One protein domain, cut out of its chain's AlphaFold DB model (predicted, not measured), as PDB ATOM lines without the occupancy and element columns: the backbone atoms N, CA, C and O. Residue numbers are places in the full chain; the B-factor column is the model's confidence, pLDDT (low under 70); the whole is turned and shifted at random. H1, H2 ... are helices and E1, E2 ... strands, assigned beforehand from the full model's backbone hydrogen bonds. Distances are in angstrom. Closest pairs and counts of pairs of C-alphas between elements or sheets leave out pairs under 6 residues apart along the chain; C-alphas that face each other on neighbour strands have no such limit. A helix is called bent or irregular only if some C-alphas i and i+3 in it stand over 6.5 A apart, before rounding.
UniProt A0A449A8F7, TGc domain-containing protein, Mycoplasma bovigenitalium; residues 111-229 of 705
ATOM      1  N   SER A 111      62.226  37.106-105.476       77.56
ATOM      2  CA  SER A 111      62.041  35.937-104.606       77.56
ATOM      3  C   SER A 111      60.904  35.025-105.084       77.56
ATOM      4  O   SER A 111      61.058  33.806-105.079       77.56
ATOM      5  N   GLU A 112      59.795  35.586-105.575       87.75
ATOM      6  CA  GLU A 112      58.626  34.828-106.028       87.75
ATOM      7  C   GLU A 112      58.926  34.029-107.305       87.75
ATOM      8  O   GLU A 112      58.649  32.832-107.344       87.75
ATOM      9  N   ILE A 113      59.585  34.635-108.303       91.38
ATOM     10  CA  ILE A 113      60.008  33.930-109.532       91.38
ATOM     11  C   ILE A 113      60.961  32.773-109.188       91.38
ATOM     12  O   ILE A 113      60.817  31.660-109.698       91.38
ATOM     13  N   SER A 114      61.901  33.011-108.269       90.75
ATOM     14  CA  SER A 114      62.850  31.989-107.812       90.75
ATOM     15  C   SER A 114      62.137  30.851-107.075       90.75
ATOM     16  O   SER A 114      62.421  29.683-107.335       90.75
ATOM     17  N   ASN A 115      61.152  31.162-106.229       90.56
ATOM     18  CA  ASN A 115      60.316  30.170-105.549       90.56
ATOM     19  C   ASN A 115      59.475  29.342-106.538       90.56
ATOM     20  O   ASN A 115      59.410  28.120-106.397       90.56
ATOM     21  N   GLN A 116      58.883  29.967-107.563       92.38
ATOM     22  CA  GLN A 116      58.152  29.261-108.624       92.38
ATOM     23  C   GLN A 116      59.073  28.278-109.370       92.38
ATOM     24  O   GLN A 116      58.736  27.096-109.479       92.38
ATOM     25  N   ILE A 117      60.266  28.717-109.788       92.94
ATOM     26  CA  ILE A 117      61.281  27.868-110.438       92.94
ATOM     27  C   ILE A 117      61.718  26.715-109.521       92.94
ATOM     28  O   ILE A 117      61.697  25.552-109.932       92.94
ATOM     29  N   LEU A 118      62.060  26.996-108.258       90.88
ATOM     30  CA  LEU A 118      62.450  25.966-107.288       90.88
ATOM     31  C   LEU A 118      61.334  24.921-107.105       90.88
ATOM     32  O   LEU A 118      61.613  23.714-107.116       90.88
ATOM     33  N   SER A 119      60.076  25.373-107.049       89.00
ATOM     34  CA  SER A 119      58.886  24.530-106.883       89.00
ATOM     35  C   SER A 119      58.582  23.595-108.059       89.00
ATOM     36  O   SER A 119      57.838  22.638-107.854       89.00
ATOM     37  N   ALA A 120      59.180  23.781-109.246       85.19
ATOM     38  CA  ALA A 120      58.951  22.941-110.436       85.19
ATOM     39  C   ALA A 120      59.199  21.432-110.200       85.19
ATOM     40  O   ALA A 120      58.601  20.570-110.855       85.19
ATOM     41  N   ASN A 121      60.030  21.090-109.208       79.50
ATOM     42  CA  ASN A 121      60.232  19.709-108.761       79.50
ATOM     43  C   ASN A 121      58.976  19.083-108.120       79.50
ATOM     44  O   ASN A 121      58.831  17.861-108.164       79.50
ATOM     45  N   LEU A 122      58.038  19.891-107.622       82.12
ATOM     46  CA  LEU A 122      56.723  19.490-107.111       82.12
ATOM     47  C   LEU A 122      55.602  19.809-108.112       82.12
ATOM     48  O   LEU A 122      54.831  18.919-108.461       82.12
ATOM     49  N   THR A 123      55.544  21.048-108.610       82.81
ATOM     50  CA  THR A 123      54.464  21.558-109.477       82.81
ATOM     51  C   THR A 123      54.537  21.060-110.920       82.81
ATOM     52  O   THR A 123      53.550  21.141-111.639       82.81
ATOM     53  N   GLY A 124      55.674  20.514-111.364       82.62
ATOM     54  CA  GLY A 124      55.897  20.168-112.769       82.62
ATOM     55  C   GLY A 124      56.372  21.374-113.586       82.62
ATOM     56  O   GLY A 124      56.002  22.517-113.339       82.62
ATOM     57  N   TYR A 125      57.227  21.117-114.579       82.06
ATOM     58  CA  TYR A 125      58.009  22.163-115.254       82.06
ATOM     59  C   TYR A 125      57.192  23.179-116.070       82.06
ATOM     60  O   TYR A 125      57.722  24.219-116.446       82.06
ATOM     61  N   ASN A 126      55.926  22.874-116.360       85.56
ATOM     62  CA  ASN A 126      55.051  23.654-117.229       85.56
ATOM     63  C   ASN A 126      53.758  24.139-116.541       85.56
ATOM     64  O   ASN A 126      52.921  24.746-117.207       85.56
ATOM     65  N   TYR A 127      53.602  23.936-115.225       87.25
ATOM     66  CA  TYR A 127      52.430  24.399-114.462       87.25
ATOM     67  C   TYR A 127      52.232  25.921-114.531       87.25
ATOM     68  O   TYR A 127      51.101  26.398-114.591       87.25
ATOM     69  N   TYR A 128      53.338  26.665-114.597       88.94
ATOM     70  CA  TYR A 128      53.362  28.118-114.767       88.94
ATOM     71  C   TYR A 128      53.486  28.570-116.239       88.94
ATOM     72  O   TYR A 128      53.621  29.763-116.483       88.94
ATOM     73  N   SER A 129      53.469  27.675-117.233       89.31
ATOM     74  CA  SER A 129      53.596  28.064-118.654       89.31
ATOM     75  C   SER A 129      52.253  28.469-119.274       89.31
ATOM     76  O   SER A 129      51.211  27.928-118.902       89.31
ATOM     77  N   ASP A 130      52.281  29.373-120.254       89.00
ATOM     78  CA  ASP A 130      51.187  29.546-121.216       89.00
ATOM     79  C   ASP A 130      51.478  28.689-122.467       89.00
ATOM     80  O   ASP A 130      52.631  28.491-122.847       89.00
ATOM     81  N   ALA A 131      50.443  28.166-123.119       85.12
ATOM     82  CA  ALA A 131      50.553  27.453-124.390       85.12
ATOM     83  C   ALA A 131      50.739  28.394-125.600       85.12
ATOM     84  O   ALA A 131      50.991  27.913-126.701       85.12
ATOM     85  N   ASN A 132      50.620  29.717-125.420       89.75
ATOM     86  CA  ASN A 132      50.808  30.706-126.492       89.75
ATOM     87  C   ASN A 132      52.273  31.042-126.828       89.75
ATOM     88  O   ASN A 132      52.520  31.799-127.778       89.75
ATOM     89  N   TYR A 133      53.233  30.516-126.059       92.38
ATOM     90  CA  TYR A 133      54.659  30.809-126.206       92.38
ATOM     91  C   TYR A 133      55.529  29.558-126.033       92.38
ATOM     92  O   TYR A 133      55.179  28.630-125.306       92.38
ATOM     93  N   HIS A 134      56.691  29.547-126.684       91.62
ATOM     94  CA  HIS A 134      57.666  28.458-126.619       91.62
ATOM     95  C   HIS A 134      59.101  28.982-126.765       91.62
ATOM     96  O   HIS A 134      59.331  30.083-127.267       91.62
ATOM     97  N   LEU A 135      60.089  28.208-126.316       94.56
ATOM     98  CA  LEU A 135      61.504  28.553-126.483       94.56
ATOM     99  C   LEU A 135      61.902  28.400-127.957       94.56
ATOM    100  O   LEU A 135      61.548  27.417-128.600       94.56
ATOM    101  N   GLY A 136      62.651  29.356-128.509       94.19
ATOM    102  CA  GLY A 136      63.073  29.315-129.917       94.19
ATOM    103  C   GLY A 136      64.284  28.412-130.193       94.19
ATOM    104  O   GLY A 136      65.076  28.724-131.084       94.19
ATOM    105  N   PHE A 137      64.455  27.366-129.384       93.06
ATOM    106  CA  PHE A 137      65.540  26.384-129.360       93.06
ATOM    107  C   PHE A 137      65.073  25.142-128.570       93.06
ATOM    108  O   PHE A 137      64.076  25.212-127.854       93.06
ATOM    109  N   ASP A 138      65.781  24.015-128.679       88.50
ATOM    110  CA  ASP A 138      65.354  22.737-128.088       88.50
ATOM    111  C   ASP A 138      65.307  22.722-126.544       88.50
ATOM    112  O   ASP A 138      66.198  23.234-125.866       88.50
ATOM    113  N   ASP A 139      64.335  21.993-125.978       85.88
ATOM    114  CA  ASP A 139      64.173  21.727-124.532       85.88
ATOM    115  C   ASP A 139      65.402  21.076-123.855       85.88
ATOM    116  O   ASP A 139      65.456  20.961-122.624       85.88
ATOM    117  N   ASN A 140      66.360  20.560-124.631       91.19
ATOM    118  CA  ASN A 140      67.552  19.867-124.149       91.19
ATOM    119  C   ASN A 140      68.749  20.282-125.012       91.19
ATOM    120  O   ASN A 140      68.880  19.838-126.149       91.19
ATOM    121  N   ILE A 141      69.613  21.134-124.465       95.25
ATOM    122  CA  ILE A 141      70.711  21.780-125.189       95.25
ATOM    123  C   ILE A 141      72.036  21.211-124.699       95.25
ATOM    124  O   ILE A 141      72.307  21.201-123.496       95.25
ATOM    125  N   GLU A 142      72.896  20.798-125.626       95.69
ATOM    126  CA  GLU A 142      74.292  20.492-125.324       95.69
ATOM    127  C   GLU A 142      75.180  21.670-125.728       95.69
ATOM    128  O   GLU A 142      75.168  22.097-126.883       95.69
ATOM    129  N   LEU A 143      75.939  22.213-124.773       95.38
ATOM    130  CA  LEU A 143      76.723  23.435-124.958       95.38
ATOM    131  C   LEU A 143      78.208  23.148-124.717       95.38
ATOM    132  O   LEU A 143      78.598  22.751-123.614       95.38
ATOM    133  N   LYS A 144      79.042  23.346-125.742       96.12
ATOM    134  CA  LYS A 144      80.506  23.289-125.610       96.12
ATOM    135  C   LYS A 144      81.019  24.507-124.827       96.12
ATOM    136  O   LYS A 144      80.408  25.576-124.850       96.12
ATOM    137  N   THR A 145      82.153  24.375-124.143       92.12
ATOM    138  CA  THR A 145      82.874  25.536-123.603       92.12
ATOM    139  C   THR A 145      83.192  26.507-124.741       92.12
ATOM    140  O   THR A 145      83.536  26.080-125.842       92.12
ATOM    141  N   ASP A 146      83.039  27.800-124.470       92.50
ATOM    142  CA  ASP A 146      83.179  28.909-125.416       92.50
ATOM    143  C   ASP A 146      82.173  28.930-126.591       92.50
ATOM    144  O   ASP A 146      82.207  29.856-127.396       92.50
ATOM    145  N   GLN A 147      81.209  28.002-126.648       95.56
ATOM    146  CA  GLN A 147      80.063  28.084-127.561       95.56
ATOM    147  C   GLN A 147      78.981  29.008-126.990       95.56
ATOM    148  O   GLN A 147      78.589  28.872-125.828       95.56
ATOM    149  N   GLU A 148      78.480  29.920-127.822       97.25
ATOM    150  CA  GLU A 148      77.367  30.817-127.499       97.25
ATOM    151  C   GLU A 148      76.001  30.200-127.840       97.25
ATOM    152  O   GLU A 148      75.861  29.416-128.782       97.25
ATOM    153  N   LEU A 149      74.984  30.585-127.072       96.81
ATOM    154  CA  LEU A 149      73.579  30.249-127.263       96.81
ATOM    155  C   LEU A 149      72.754  31.542-127.268       96.81
ATOM    156  O   LEU A 149      72.767  32.298-126.294       96.81
ATOM    157  N   ASN A 150      72.012  31.759-128.355       96.56
ATOM    158  CA  ASN A 150      71.077  32.873-128.495       96.56
ATOM    159  C   ASN A 150      69.748  32.526-127.808       96.56
ATOM    160  O   ASN A 150      69.066  31.573-128.192       96.56
ATOM    161  N   LEU A 151      69.394  33.306-126.793       96.94
ATOM    162  CA  LEU A 151      68.223  33.138-125.945       96.94
ATOM    163  C   LEU A 151      67.040  33.946-126.483       96.94
ATOM    164  O   LEU A 151      67.079  35.174-126.513       96.94
ATOM    165  N   LYS A 152      65.967  33.251-126.870       96.69
ATOM    166  CA  LYS A 152      64.730  33.846-127.384       96.69
ATOM    167  C   LYS A 152      63.496  33.032-126.990       96.69
ATOM    168  O   LYS A 152      63.530  31.799-126.981       96.69
ATOM    169  N   LEU A 153      62.404  33.735-126.699       97.19
ATOM    170  CA  LEU A 153      61.062  33.177-126.530       97.19
ATOM    171  C   LEU A 153      60.221  33.611-127.735       97.19
ATOM    172  O   LEU A 153      60.288  34.772-128.143       97.19
ATOM    173  N   LEU A 154      59.454  32.690-128.307       97.12
ATOM    174  CA  LEU A 154      58.616  32.907-129.483       97.12
ATOM    175  C   LEU A 154      57.133  32.800-129.115       97.12
ATOM    176  O   LEU A 154      56.770  32.037-128.220       97.12
ATOM    177  N   ASN A 155      56.269  33.530-129.820       94.88
ATOM    178  CA  ASN A 155      54.817  33.322-129.787       94.88
ATOM    179  C   ASN A 155      54.377  32.199-130.756       94.88
ATOM    180  O   ASN A 155      55.174  31.699-131.549       94.88
ATOM    181  N   ASN A 156      53.087  31.849-130.755       89.69
ATOM    182  CA  ASN A 156      52.486  30.888-131.700       89.69
ATOM    183  C   ASN A 156      52.643  31.233-133.201       89.69
ATOM    184  O   ASN A 156      52.421  30.370-134.045       89.69
ATOM    185  N   SER A 157      53.038  32.462-133.545       94.06
ATOM    186  CA  SER A 157      53.370  32.890-134.914       94.06
ATOM    187  C   SER A 157      54.877  32.805-135.217       94.06
ATOM    188  O   SER A 157      55.334  33.351-136.221       94.06
ATOM    189  N   ASN A 158      55.659  32.159-134.344       94.50
ATOM    190  CA  ASN A 158      57.125  32.059-134.369       94.50
ATOM    191  C   ASN A 158      57.861  33.416-134.332       94.50
ATOM    192  O   ASN A 158      59.014  33.515-134.755       94.50
ATOM    193  N   GLN A 159      57.215  34.467-133.817       96.00
ATOM    194  CA  GLN A 159      57.805  35.799-133.657       96.00
ATOM    195  C   GLN A 159      58.413  35.948-132.260       96.00
ATOM    196  O   GLN A 159      57.792  35.569-131.267       96.00
ATOM    197  N   GLU A 160      59.611  36.526-132.184       96.62
ATOM    198  CA  GLU A 160      60.324  36.759-130.925       96.62
ATOM    199  C   GLU A 160      59.654  37.848-130.076       96.62
ATOM    200  O   GLU A 160      59.233  38.886-130.595       96.62
ATOM    201  N   VAL A 161      59.552  37.614-128.763       96.12
ATOM    202  CA  VAL A 161      58.923  38.554-127.824       96.12
ATOM    203  C   VAL A 161      59.948  39.282-126.953       96.12
ATOM    204  O   VAL A 161      60.815  38.682-126.326       96.12
ATOM    205  N   ASN A 162      59.819  40.608-126.891       93.44
ATOM    206  CA  ASN A 162      60.700  41.479-126.112       93.44
ATOM    207  C   ASN A 162      60.303  41.527-124.629       93.44
ATOM    208  O   ASN A 162      59.114  41.548-124.306       93.44
ATOM    209  N   GLY A 163      61.290  41.651-123.735       92.44
ATOM    210  CA  GLY A 163      61.063  41.765-122.285       92.44
ATOM    211  C   GLY A 163      60.966  40.424-121.549       92.44
ATOM    212  O   GLY A 163      60.219  40.313-120.579       92.44
ATOM    213  N   VAL A 164      61.690  39.409-122.026       96.00
ATOM    214  CA  VAL A 164      61.898  38.135-121.322       96.00
ATOM    215  C   VAL A 164      63.017  38.307-120.296       96.00
ATOM    216  O   VAL A 164      64.093  38.792-120.641       96.00
ATOM    217  N   ASN A 165      62.787  37.870-119.058       95.19
ATOM    218  CA  ASN A 165      63.848  37.747-118.057       95.19
ATOM    219  C   ASN A 165      64.361  36.304-118.054       95.19
ATOM    220  O   ASN A 165      63.562  35.369-117.997       95.19
ATOM    221  N   TRP A 166      65.678  36.115-118.085       96.38
ATOM    222  CA  TRP A 166      66.299  34.791-118.121       96.38
ATOM    223  C   TRP A 166      66.910  34.423-116.768       96.38
ATOM    224  O   TRP A 166      67.538  35.252-116.108       96.38
ATOM    225  N   TYR A 167      66.752  33.164-116.368       95.81
ATOM    226  CA  TYR A 167      67.255  32.605-115.115       95.81
ATOM    227  C   TYR A 167      67.908  31.243-115.363       95.81
ATOM    228  O   TYR A 167      67.541  30.526-116.295       95.81
ATOM    229  N   VAL A 168      68.845  30.853-114.503       96.06
ATOM    230  CA  VAL A 168      69.403  29.498-114.454       96.06
ATOM    231  C   VAL A 168      69.251  28.911-113.055       96.06
ATOM    232  O   VAL A 168      69.545  29.581-112.066       96.06
ATOM    233  N   ARG A 169      68.817  27.651-112.969       94.88
ATOM    234  CA  ARG A 169      68.808  26.861-111.733       94.88
ATOM    235  C   ARG A 169      69.990  25.897-111.720       94.88
ATOM    236  O   ARG A 169      70.129  25.079-112.637       94.88
ATOM    237  N   THR A 170      70.812  25.950-110.679       93.00
ATOM    238  CA  THR A 170      71.814  24.914-110.386       93.00
ATOM    239  C   THR A 170      71.243  23.874-109.431       93.00
ATOM    240  O   THR A 170      70.358  24.191-108.656       93.00
ATOM    241  N   TYR A 171      71.781  22.651-109.451       87.81
ATOM    242  CA  TYR A 171      71.492  21.620-108.437       87.81
ATOM    243  C   TYR A 171      72.693  21.306-107.526       87.81
ATOM    244  O   TYR A 171      72.557  20.596-106.532       87.81
ATOM    245  N   TYR A 172      73.896  21.735-107.922       81.06
ATOM    246  CA  TYR A 172      75.154  21.433-107.243       81.06
ATOM    247  C   TYR A 172      76.186  22.550-107.517       81.06
ATOM    248  O   TYR A 172      76.367  22.919-108.685       81.06
ATOM    249  N   PRO A 173      76.902  23.072-106.499       82.00
ATOM    250  CA  PRO A 173      76.915  22.627-105.099       82.00
ATOM    251  C   PRO A 173      75.622  22.914-104.318       82.00
ATOM    252  O   PRO A 173      75.376  22.246-103.319       82.00
ATOM    253  N   THR A 174      74.783  23.836-104.794       84.75
ATOM    254  CA  THR A 174      73.511  24.221-104.167       84.75
ATOM    255  C   THR A 174      72.349  24.233-105.169       84.75
ATOM    256  O   THR A 174      72.554  24.399-106.379       84.75
ATOM    257  N   ASP A 175      71.132  24.020-104.650       90.12
ATOM    258  CA  ASP A 175      69.866  24.139-105.387       90.12
ATOM    259  C   ASP A 175      69.378  25.596-105.325       90.12
ATOM    260  O   ASP A 175      68.663  25.994-104.407       90.12
ATOM    261  N   GLU A 176      69.863  26.415-106.257       92.12
ATOM    262  CA  GLU A 176      69.719  27.876-106.268       92.12
ATOM    263  C   GLU A 176      69.329  28.379-107.663       92.12
ATOM    264  O   GLU A 176      69.616  27.737-108.677       92.12
ATOM    265  N   VAL A 177      68.687  29.551-107.712       94.38
ATOM    266  CA  VAL A 177      68.257  30.224-108.945       94.38
ATOM    267  C   VAL A 177      68.985  31.557-109.077       94.38
ATOM    268  O   VAL A 177      68.945  32.387-108.170       94.38
ATOM    269  N   TYR A 178      69.617  31.777-110.228       93.94
ATOM    270  CA  TYR A 178      70.338  33.004-110.554       93.94
ATOM    271  C   TYR A 178      69.724  33.671-111.785       93.94
ATOM    272  O   TYR A 178      69.463  33.014-112.790       93.94
ATOM    273  N   GLU A 179      69.526  34.984-111.728       93.75
ATOM    274  CA  GLU A 179      69.187  35.800-112.897       93.75
ATOM    275  C   GLU A 179      70.391  35.876-113.850       93.75
ATOM    276  O   GLU A 179      71.531  36.066-113.417       93.75
ATOM    277  N   ILE A 180      70.151  35.735-115.152       94.12
ATOM    278  CA  ILE A 180      71.187  35.804-116.183       94.12
ATOM    279  C   ILE A 180      71.480  37.278-116.478       94.12
ATOM    280  O   ILE A 180      70.811  37.947-117.263       94.12
ATOM    281  N   ASN A 181      72.497  37.791-115.791       93.31
ATOM    282  CA  ASN A 181      73.008  39.151-115.913       93.31
ATOM    283  C   ASN A 181      74.552  39.149-115.832       93.31
ATOM    284  O   ASN A 181      75.176  38.093-115.735       93.31
ATOM    285  N   GLN A 182      75.184  40.325-115.871       89.88
ATOM    286  CA  GLN A 182      76.650  40.469-115.863       89.88
ATOM    287  C   GLN A 182      77.351  39.823-114.647       89.88
ATOM    288  O   GLN A 182      78.525  39.476-114.745       89.88
ATOM    289  N   ASN A 183      76.638  39.617-113.534       87.12
ATOM    290  CA  ASN A 183      77.136  39.004-112.299       87.12
ATOM    291  C   ASN A 183      76.692  37.533-112.146       87.12
ATOM    292  O   ASN A 183      76.541  37.039-111.027       87.12
ATOM    293  N   LEU A 184      76.436  36.832-113.259       90.62
ATOM    294  CA  LEU A 184      75.988  35.438-113.264       90.62
ATOM    295  C   LEU A 184      76.932  34.523-112.462       90.62
ATOM    296  O   LEU A 184      78.141  34.494-112.687       90.62
ATOM    297  N   ASN A 185      76.366  33.744-111.537       89.31
ATOM    298  CA  ASN A 185      77.135  32.894-110.635       89.31
ATOM    299  C   ASN A 185      77.904  31.797-111.400       89.31
ATOM    300  O   ASN A 185      77.317  31.026-112.166       89.31
ATOM    301  N   ILE A 186      79.207  31.679-111.125       85.75
ATOM    302  CA  ILE A 186      80.125  30.685-111.701       85.75
ATOM    303  C   ILE A 186      79.662  29.230-111.500       85.75
ATOM    304  O   ILE A 186      79.949  28.370-112.335       85.75
ATOM    305  N   ASN A 187      78.865  28.955-110.460       88.44
ATOM    306  CA  ASN A 187      78.235  27.653-110.226       88.44
ATOM    307  C   ASN A 187      77.330  27.205-111.385       88.44
ATOM    308  O   ASN A 187      77.137  26.003-111.558       88.44
ATOM    309  N   SER A 188      76.817  28.124-112.208       91.25
ATOM    310  CA  SER A 188      76.070  27.790-113.428       91.25
ATOM    311  C   SER A 188      76.924  27.114-114.510       91.25
ATOM    312  O   SER A 188      76.371  26.454-115.385       91.25
ATOM    313  N   SER A 189      78.256  27.270-114.470       94.38
ATOM    314  CA  SER A 189      79.168  26.973-115.589       94.38
ATOM    315  C   SER A 189      78.803  27.688-116.900       94.38
ATOM    316  O   SER A 189      79.147  27.219-117.985       94.38
ATOM    317  N   LEU A 190      78.134  28.838-116.806       95.19
ATOM    318  CA  LEU A 190      77.814  29.731-117.916       95.19
ATOM    319  C   LEU A 190      78.516  31.080-117.723       95.19
ATOM    320  O   LEU A 190      78.783  31.501-116.599       95.19
ATOM    321  N   SER A 191      78.766  31.775-118.828       95.12
ATOM    322  CA  SER A 191      79.098  33.200-118.844       95.12
ATOM    323  C   SER A 191      77.983  33.986-119.523       95.12
ATOM    324  O   SER A 191      77.460  33.567-120.554       95.12
ATOM    325  N   PHE A 192      77.665  35.154-118.975       96.19
ATOM    326  CA  PHE A 192      76.871  36.172-119.655       96.19
ATOM    327  C   PHE A 192      77.677  36.789-120.810       96.19
ATOM    328  O   PHE A 192      78.875  37.035-120.659       96.19
ATOM    329  N   VAL A 193      77.018  37.065-121.938       96.38
ATOM    330  CA  VAL A 193      77.574  37.858-123.052       96.38
ATOM    331  C   VAL A 193      76.681  39.074-123.305       96.38
ATOM    332  O   VAL A 193      77.151  40.209-123.269       96.38
ATOM    333  N   THR A 194      75.376  38.851-123.477       94.81
ATOM    334  CA  THR A 194      74.333  39.891-123.534       94.81
ATOM    335  C   THR A 194      73.060  39.377-122.835       94.81
ATOM    336  O   THR A 194      72.994  38.187-122.522       94.81
ATOM    337  N   PRO A 195      72.013  40.200-122.607       91.81
ATOM    338  CA  PRO A 195      70.752  39.722-122.023       91.81
ATOM    339  C   PRO A 195      70.102  38.550-122.779       91.81
ATOM    340  O   PRO A 195      69.433  37.729-122.159       91.81
ATOM    341  N   ASN A 196      70.355  38.447-124.091       93.56
ATOM    342  CA  ASN A 196      69.869  37.367-124.951       93.56
ATOM    343  C   ASN A 196      71.000  36.425-125.425       93.56
ATOM    344  O   ASN A 196      70.780  35.642-126.343       93.56
ATOM    345  N   ILE A 197      72.217  36.480-124.864       96.06
ATOM    346  CA  ILE A 197      73.325  35.585-125.256       96.06
ATOM    347  C   ILE A 197      74.106  35.116-124.026       96.06
ATOM    348  O   ILE A 197      74.683  35.918-123.287       96.06
ATOM    349  N   ILE A 198      74.184  33.797-123.855       96.88
ATOM    350  CA  ILE A 198      75.041  33.128-122.864       96.88
ATOM    351  C   ILE A 198      76.053  32.215-123.547       96.88
ATOM    352  O   ILE A 198      75.839  31.770-124.673       96.88
ATOM    353  N   LYS A 199      77.149  31.906-122.854       96.19
ATOM    354  CA  LYS A 199      78.251  31.084-123.365       96.19
ATOM    355  C   LYS A 199      78.623  29.969-122.388       96.19
ATOM    356  O   LYS A 199      78.621  30.189-121.178       96.19
ATOM    357  N   GLY A 200      78.986  28.790-122.891       95.88
ATOM    358  CA  GLY A 200      79.479  27.690-122.054       95.88
ATOM    359  C   GLY A 200      80.813  28.035-121.378       95.88
ATOM    360  O   GLY A 200      81.753  28.464-122.041       95.88
ATOM    361  N   ASN A 201      80.922  27.831-120.064       94.56
ATOM    362  CA  ASN A 201      82.112  28.147-119.260       94.56
ATOM    363  C   ASN A 201      82.371  27.085-118.168       94.56
ATOM    364  O   ASN A 201      82.579  27.391-116.992       94.56
ATOM    365  N   ASN A 202      82.336  25.803-118.544       93.06
ATOM    366  CA  ASN A 202      82.618  24.709-117.616       93.06
ATOM    367  C   ASN A 202      84.132  24.440-117.510       93.06
ATOM    368  O   ASN A 202      84.755  23.865-118.412       93.06
ATOM    369  N   ASN A 203      84.704  24.861-116.380       88.62
ATOM    370  CA  ASN A 203      86.096  24.623-115.981       88.62
ATOM    371  C   ASN A 203      86.241  23.452-114.986       88.62
ATOM    372  O   ASN A 203      87.346  23.184-114.518       88.62
ATOM    373  N   GLU A 204      85.148  22.766-114.640       88.44
ATOM    374  CA  GLU A 204      85.163  21.594-113.762       88.44
ATOM    375  C   GLU A 204      85.654  20.336-114.509       88.44
ATOM    376  O   GLU A 204      85.807  20.311-115.731       88.44
ATOM    377  N   ASN A 205      85.876  19.244-113.769       88.06
ATOM    378  CA  ASN A 205      86.293  17.953-114.329       88.06
ATOM    379  C   ASN A 205      85.122  17.037-114.748       88.06
ATOM    380  O   ASN A 205      85.341  15.859-115.046       88.06
ATOM    381  N   LYS A 206      83.883  17.549-114.760       91.44
ATOM    382  CA  LYS A 206      82.657  16.819-115.126       91.44
ATOM    383  C   LYS A 206      81.684  17.713-115.892       91.44
ATOM    384  O   LYS A 206      81.581  18.905-115.621       91.44
ATOM    385  N   THR A 207      80.932  17.117-116.816       93.69
ATOM    386  CA  THR A 207      79.787  17.753-117.482       93.69
ATOM    387  C   THR A 207      78.806  18.288-116.437       93.69
ATOM    388  O   THR A 207      78.427  17.538-115.530       93.69
ATOM    389  N   LYS A 208      78.363  19.542-116.565       93.06
ATOM    390  CA  LYS A 208      77.374  20.133-115.655       93.06
ATOM    391  C   LYS A 208      75.989  20.127-116.290       93.06
ATOM    392  O   LYS A 208      75.875  20.265-117.503       93.06
ATOM    393  N   ASN A 209      74.949  19.947-115.480       94.31
ATOM    394  CA  ASN A 209      73.559  20.013-115.927       94.31
ATOM    395  C   ASN A 209      72.828  21.069-115.096       94.31
ATOM    396  O   ASN A 209      72.889  21.023-113.865       94.31
ATOM    397  N   VAL A 210      72.163  22.005-115.768       95.06
ATOM    398  CA  VAL A 210      71.411  23.118-115.167       95.06
ATOM    399  C   VAL A 210      70.065  23.280-115.876       95.06
ATOM    400  O   VAL A 210      69.891  22.803-117.000       95.06
ATOM    401  N   GLU A 211      69.100  23.940-115.241       95.31
ATOM    402  CA  GLU A 211      67.857  24.338-115.916       95.31
ATOM    403  C   GLU A 211      67.966  25.791-116.381       95.31
ATOM    404  O   GLU A 211      68.304  26.658-115.579       95.31
ATOM    405  N   LEU A 212      67.649  26.069-117.642       96.56
ATOM    406  CA  LEU A 212      67.459  27.423-118.161       96.56
ATOM    407  C   LEU A 212      65.966  27.748-118.131       96.56
ATOM    408  O   LEU A 212      65.158  26.953-118.609       96.56
ATOM    409  N   TRP A 213      65.618  28.923-117.620       96.81
ATOM    410  CA  TRP A 213      64.241  29.375-117.461       96.81
ATOM    411  C   TRP A 213      64.040  30.758-118.084       96.81
ATOM    412  O   TRP A 213      64.719  31.715-117.711       96.81
ATOM    413  N   ALA A 214      63.081  30.878-119.001       97.12
ATOM    414  CA  ALA A 214      62.520  32.163-119.412       97.12
ATOM    415  C   ALA A 214      61.330  32.512-118.516       97.12
ATOM    416  O   ALA A 214      60.456  31.670-118.306       97.12
ATOM    417  N   TYR A 215      61.260  33.760-118.062       96.19
ATOM    418  CA  TYR A 215      60.086  34.361-117.439       96.19
ATOM    419  C   TYR A 215      59.509  35.447-118.352       96.19
ATOM    420  O   TYR A 215      60.217  36.379-118.748       96.19
ATOM    421  N   TYR A 216      58.217  35.349-118.666       96.00
ATOM    422  CA  TYR A 216      57.513  36.299-119.525       96.00
ATOM    423  C   TYR A 216      56.049  36.457-119.102       96.00
ATOM    424  O   TYR A 216      55.316  35.479-119.024       96.00
ATOM    425  N   GLN A 217      55.621  37.694-118.827       93.38
ATOM    426  CA  GLN A 217      54.241  38.056-118.445       93.38
ATOM    427  C   GLN A 217      53.612  37.227-117.297       93.38
ATOM    428  O   GLN A 217      52.400  37.053-117.257       93.38
ATOM    429  N   GLY A 218      54.414  36.742-116.340       90.81
ATOM    430  CA  GLY A 218      53.940  35.883-115.240       90.81
ATOM    431  C   GLY A 218      54.087  34.381-115.499       90.81
ATOM    432  O   GLY A 218      53.807  33.587-114.607       90.81
ATOM    433  N   HIS A 219      54.560  33.995-116.686       93.56
ATOM    434  CA  HIS A 219      54.713  32.607-117.107       93.56
ATOM    435  C   HIS A 219      56.173  32.163-117.208       93.56
ATOM    436  O   HIS A 219      57.056  32.970-117.507       93.56
ATOM    437  N   LEU A 220      56.412  30.866-116.994       94.62
ATOM    438  CA  LEU A 220      57.739  30.238-116.997       94.62
ATOM    439  C   LEU A 220      57.876  29.152-118.073       94.62
ATOM    440  O   LEU A 220      56.973  28.335-118.257       94.62
ATOM    441  N   TYR A 221      59.043  29.103-118.724       93.88
ATOM    442  CA  TYR A 221      59.377  28.157-119.799       93.88
ATOM    443  C   TYR A 221      60.779  27.588-119.572       93.88
ATOM    444  O   TYR A 221      61.709  28.356-119.327       93.88
ATOM    445  N   LYS A 222      60.942  26.262-119.658       93.12
ATOM    446  CA  LYS A 222      62.160  25.555-119.233       93.12
ATOM    447  C   LYS A 222      62.869  24.828-120.379       93.12
ATOM    448  O   LYS A 222      62.251  23.997-121.035       93.12
ATOM    449  N   ALA A 223      64.191  24.989-120.471       94.00
ATOM    450  CA  ALA A 223      65.091  24.030-121.119       94.00
ATOM    451  C   ALA A 223      66.092  23.414-120.119       94.00
ATOM    452  O   ALA A 223      66.323  23.925-119.022       94.00
ATOM    453  N   ASN A 224      66.703  22.295-120.496       93.31
ATOM    454  CA  ASN A 224      67.761  21.614-119.749       93.31
ATOM    455  C   ASN A 224      69.084  21.840-120.490       93.31
ATOM    456  O   ASN A 224      69.183  21.502-121.667       93.31
ATOM    457  N   LEU A 225      70.099  22.397-119.828       95.62
ATOM    458  CA  LEU A 225      71.407  22.673-120.431       95.62
ATOM    459  C   LEU A 225      72.448  21.703-119.877       95.62
ATOM    460  O   LEU A 225      72.707  21.677-118.672       95.62
ATOM    461  N   LYS A 226      73.071  20.942-120.776       96.19
ATOM    462  CA  LYS A 226      74.202  20.052-120.515       96.19
ATOM    463  C   LYS A 226      75.475  20.728-121.020       96.19
ATOM    464  O   LYS A 226      75.720  20.805-122.222       96.19
ATOM    465  N   ILE A 227      76.283  21.234-120.095       95.75
ATOM    466  CA  ILE A 227      77.453  22.064-120.387       95.75
ATOM    467  C   ILE A 227      78.710  21.197-120.296       95.75
ATOM    468  O   ILE A 227      79.108  20.743-119.212       95.75
ATOM    469  N   TYR A 228      79.331  20.951-121.445       96.31
ATOM    470  CA  TYR A 228      80.537  20.139-121.563       96.31
ATOM    471  C   TYR A 228      81.747  20.817-120.935       96.31
ATOM    472  O   TYR A 228      81.929  22.022-121.063       96.31
ATOM    473  N   THR A 229      82.601  20.027-120.281       95.31
ATOM    474  CA  THR A 229      83.913  20.496-119.799       95.31
ATOM    475  C   THR A 229      84.796  20.968-120.954       95.31
ATOM    476  O   THR A 229      84.583  20.571-122.102       95.31
TER     477      THR A 229
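AT A GLANCE: This is residues 111 to 229 of the 705 residues of the protein "TGc domain-containing protein" of Mycoplasma bovigenitalium (UniProt A0A449A8F7). Picture a loose sandwich: a strongly twisted sheet of five strands is the middle slab, with the sheet E3 E8 E7 and the pair E1 E4 side by side over one face and the helix H1 packed on the other. E9 and E10 are the longest strands, and E9 runs through the core. The printed part has 119 residues, with one named helix and ten named strands in the order H1 E1 E2 E3 E4 E5 E6 E7 E8 E9 E10; the class is mixed, helices and strands. The large sheet has the order E2 E10 E9 E5 E6 and is mixed, while the two small sheets are antiparallel. The whole is compact, with a radius of gyration of the C-alphas of 13.5 A and spans of 39 by 29 by 23 A.

IN THESE COORDINATES: Find C-alpha 111 at (62.041, 35.937, -104.606); from there H1, residues 111 to 123, runs 17.0 A. It is only just irregular: C-alphas 118 and 121 are 6.8 A apart. Next come E1 at 133 to 135, E2 at 140 to 143, E3 at 148 to 150 and E4 at 153 to 155. Find C-alpha 165 at (63.848, 37.747, -118.057), where E5, residues 165 to 170, begins its 16.9 A. Then read E6 at 176 to 179, E7 at 190 to 194 and E8 at 197 to 200. E9, residues 208 to 216, is 25.9 A long, and E10, residues 219 to 227, is 25.3 A long and ends at C-alpha 227, (77.453, 22.064, -120.387).

HOW THE PARTS SIT: Begin with the large sheet, whose edge strands are E2 and E6. The hairpin E9 and E10 is antiparallel at 158 degrees, with N 212 and O 223 2.9 A apart. E5 is antiparallel to E9, with N 167 and O 213 at 2.8 A, and forms a hairpin with E6, with N 168 and O 178 at 2.8 A. E2 is parallel to E10, with N 141 and O 224 at 2.9 A. H1 is on this sheet, making two layers, a helix on one face of a sheet; the closest C-alphas of H1 and E6 are Ser 114 and Val 177, 5.8 A. In H1, 7 of 9 O i to N i+4 pairs are within hydrogen-bond range. The hairpin E7 and E8 has N 191 and O 199 at 2.8 A, and E3 is antiparallel to its neighbour E8, with N 149 and O 198 at 2.8 A. E3 runs on into E4 at 25 degrees, and E4 is antiparallel to E1, with N 134 and O 154 at 2.9 A. The closest C-alphas of E1 and E10 are Leu 135 and Tyr 221, 7.0 A.

THE WHOLE: The two C-alphas farthest apart are those of Ser 157 and Asn 205, 41.6 A. The printed part has no cut, and no link is long. Its mean pLDDT is 92.2, and no printed residue is under 70.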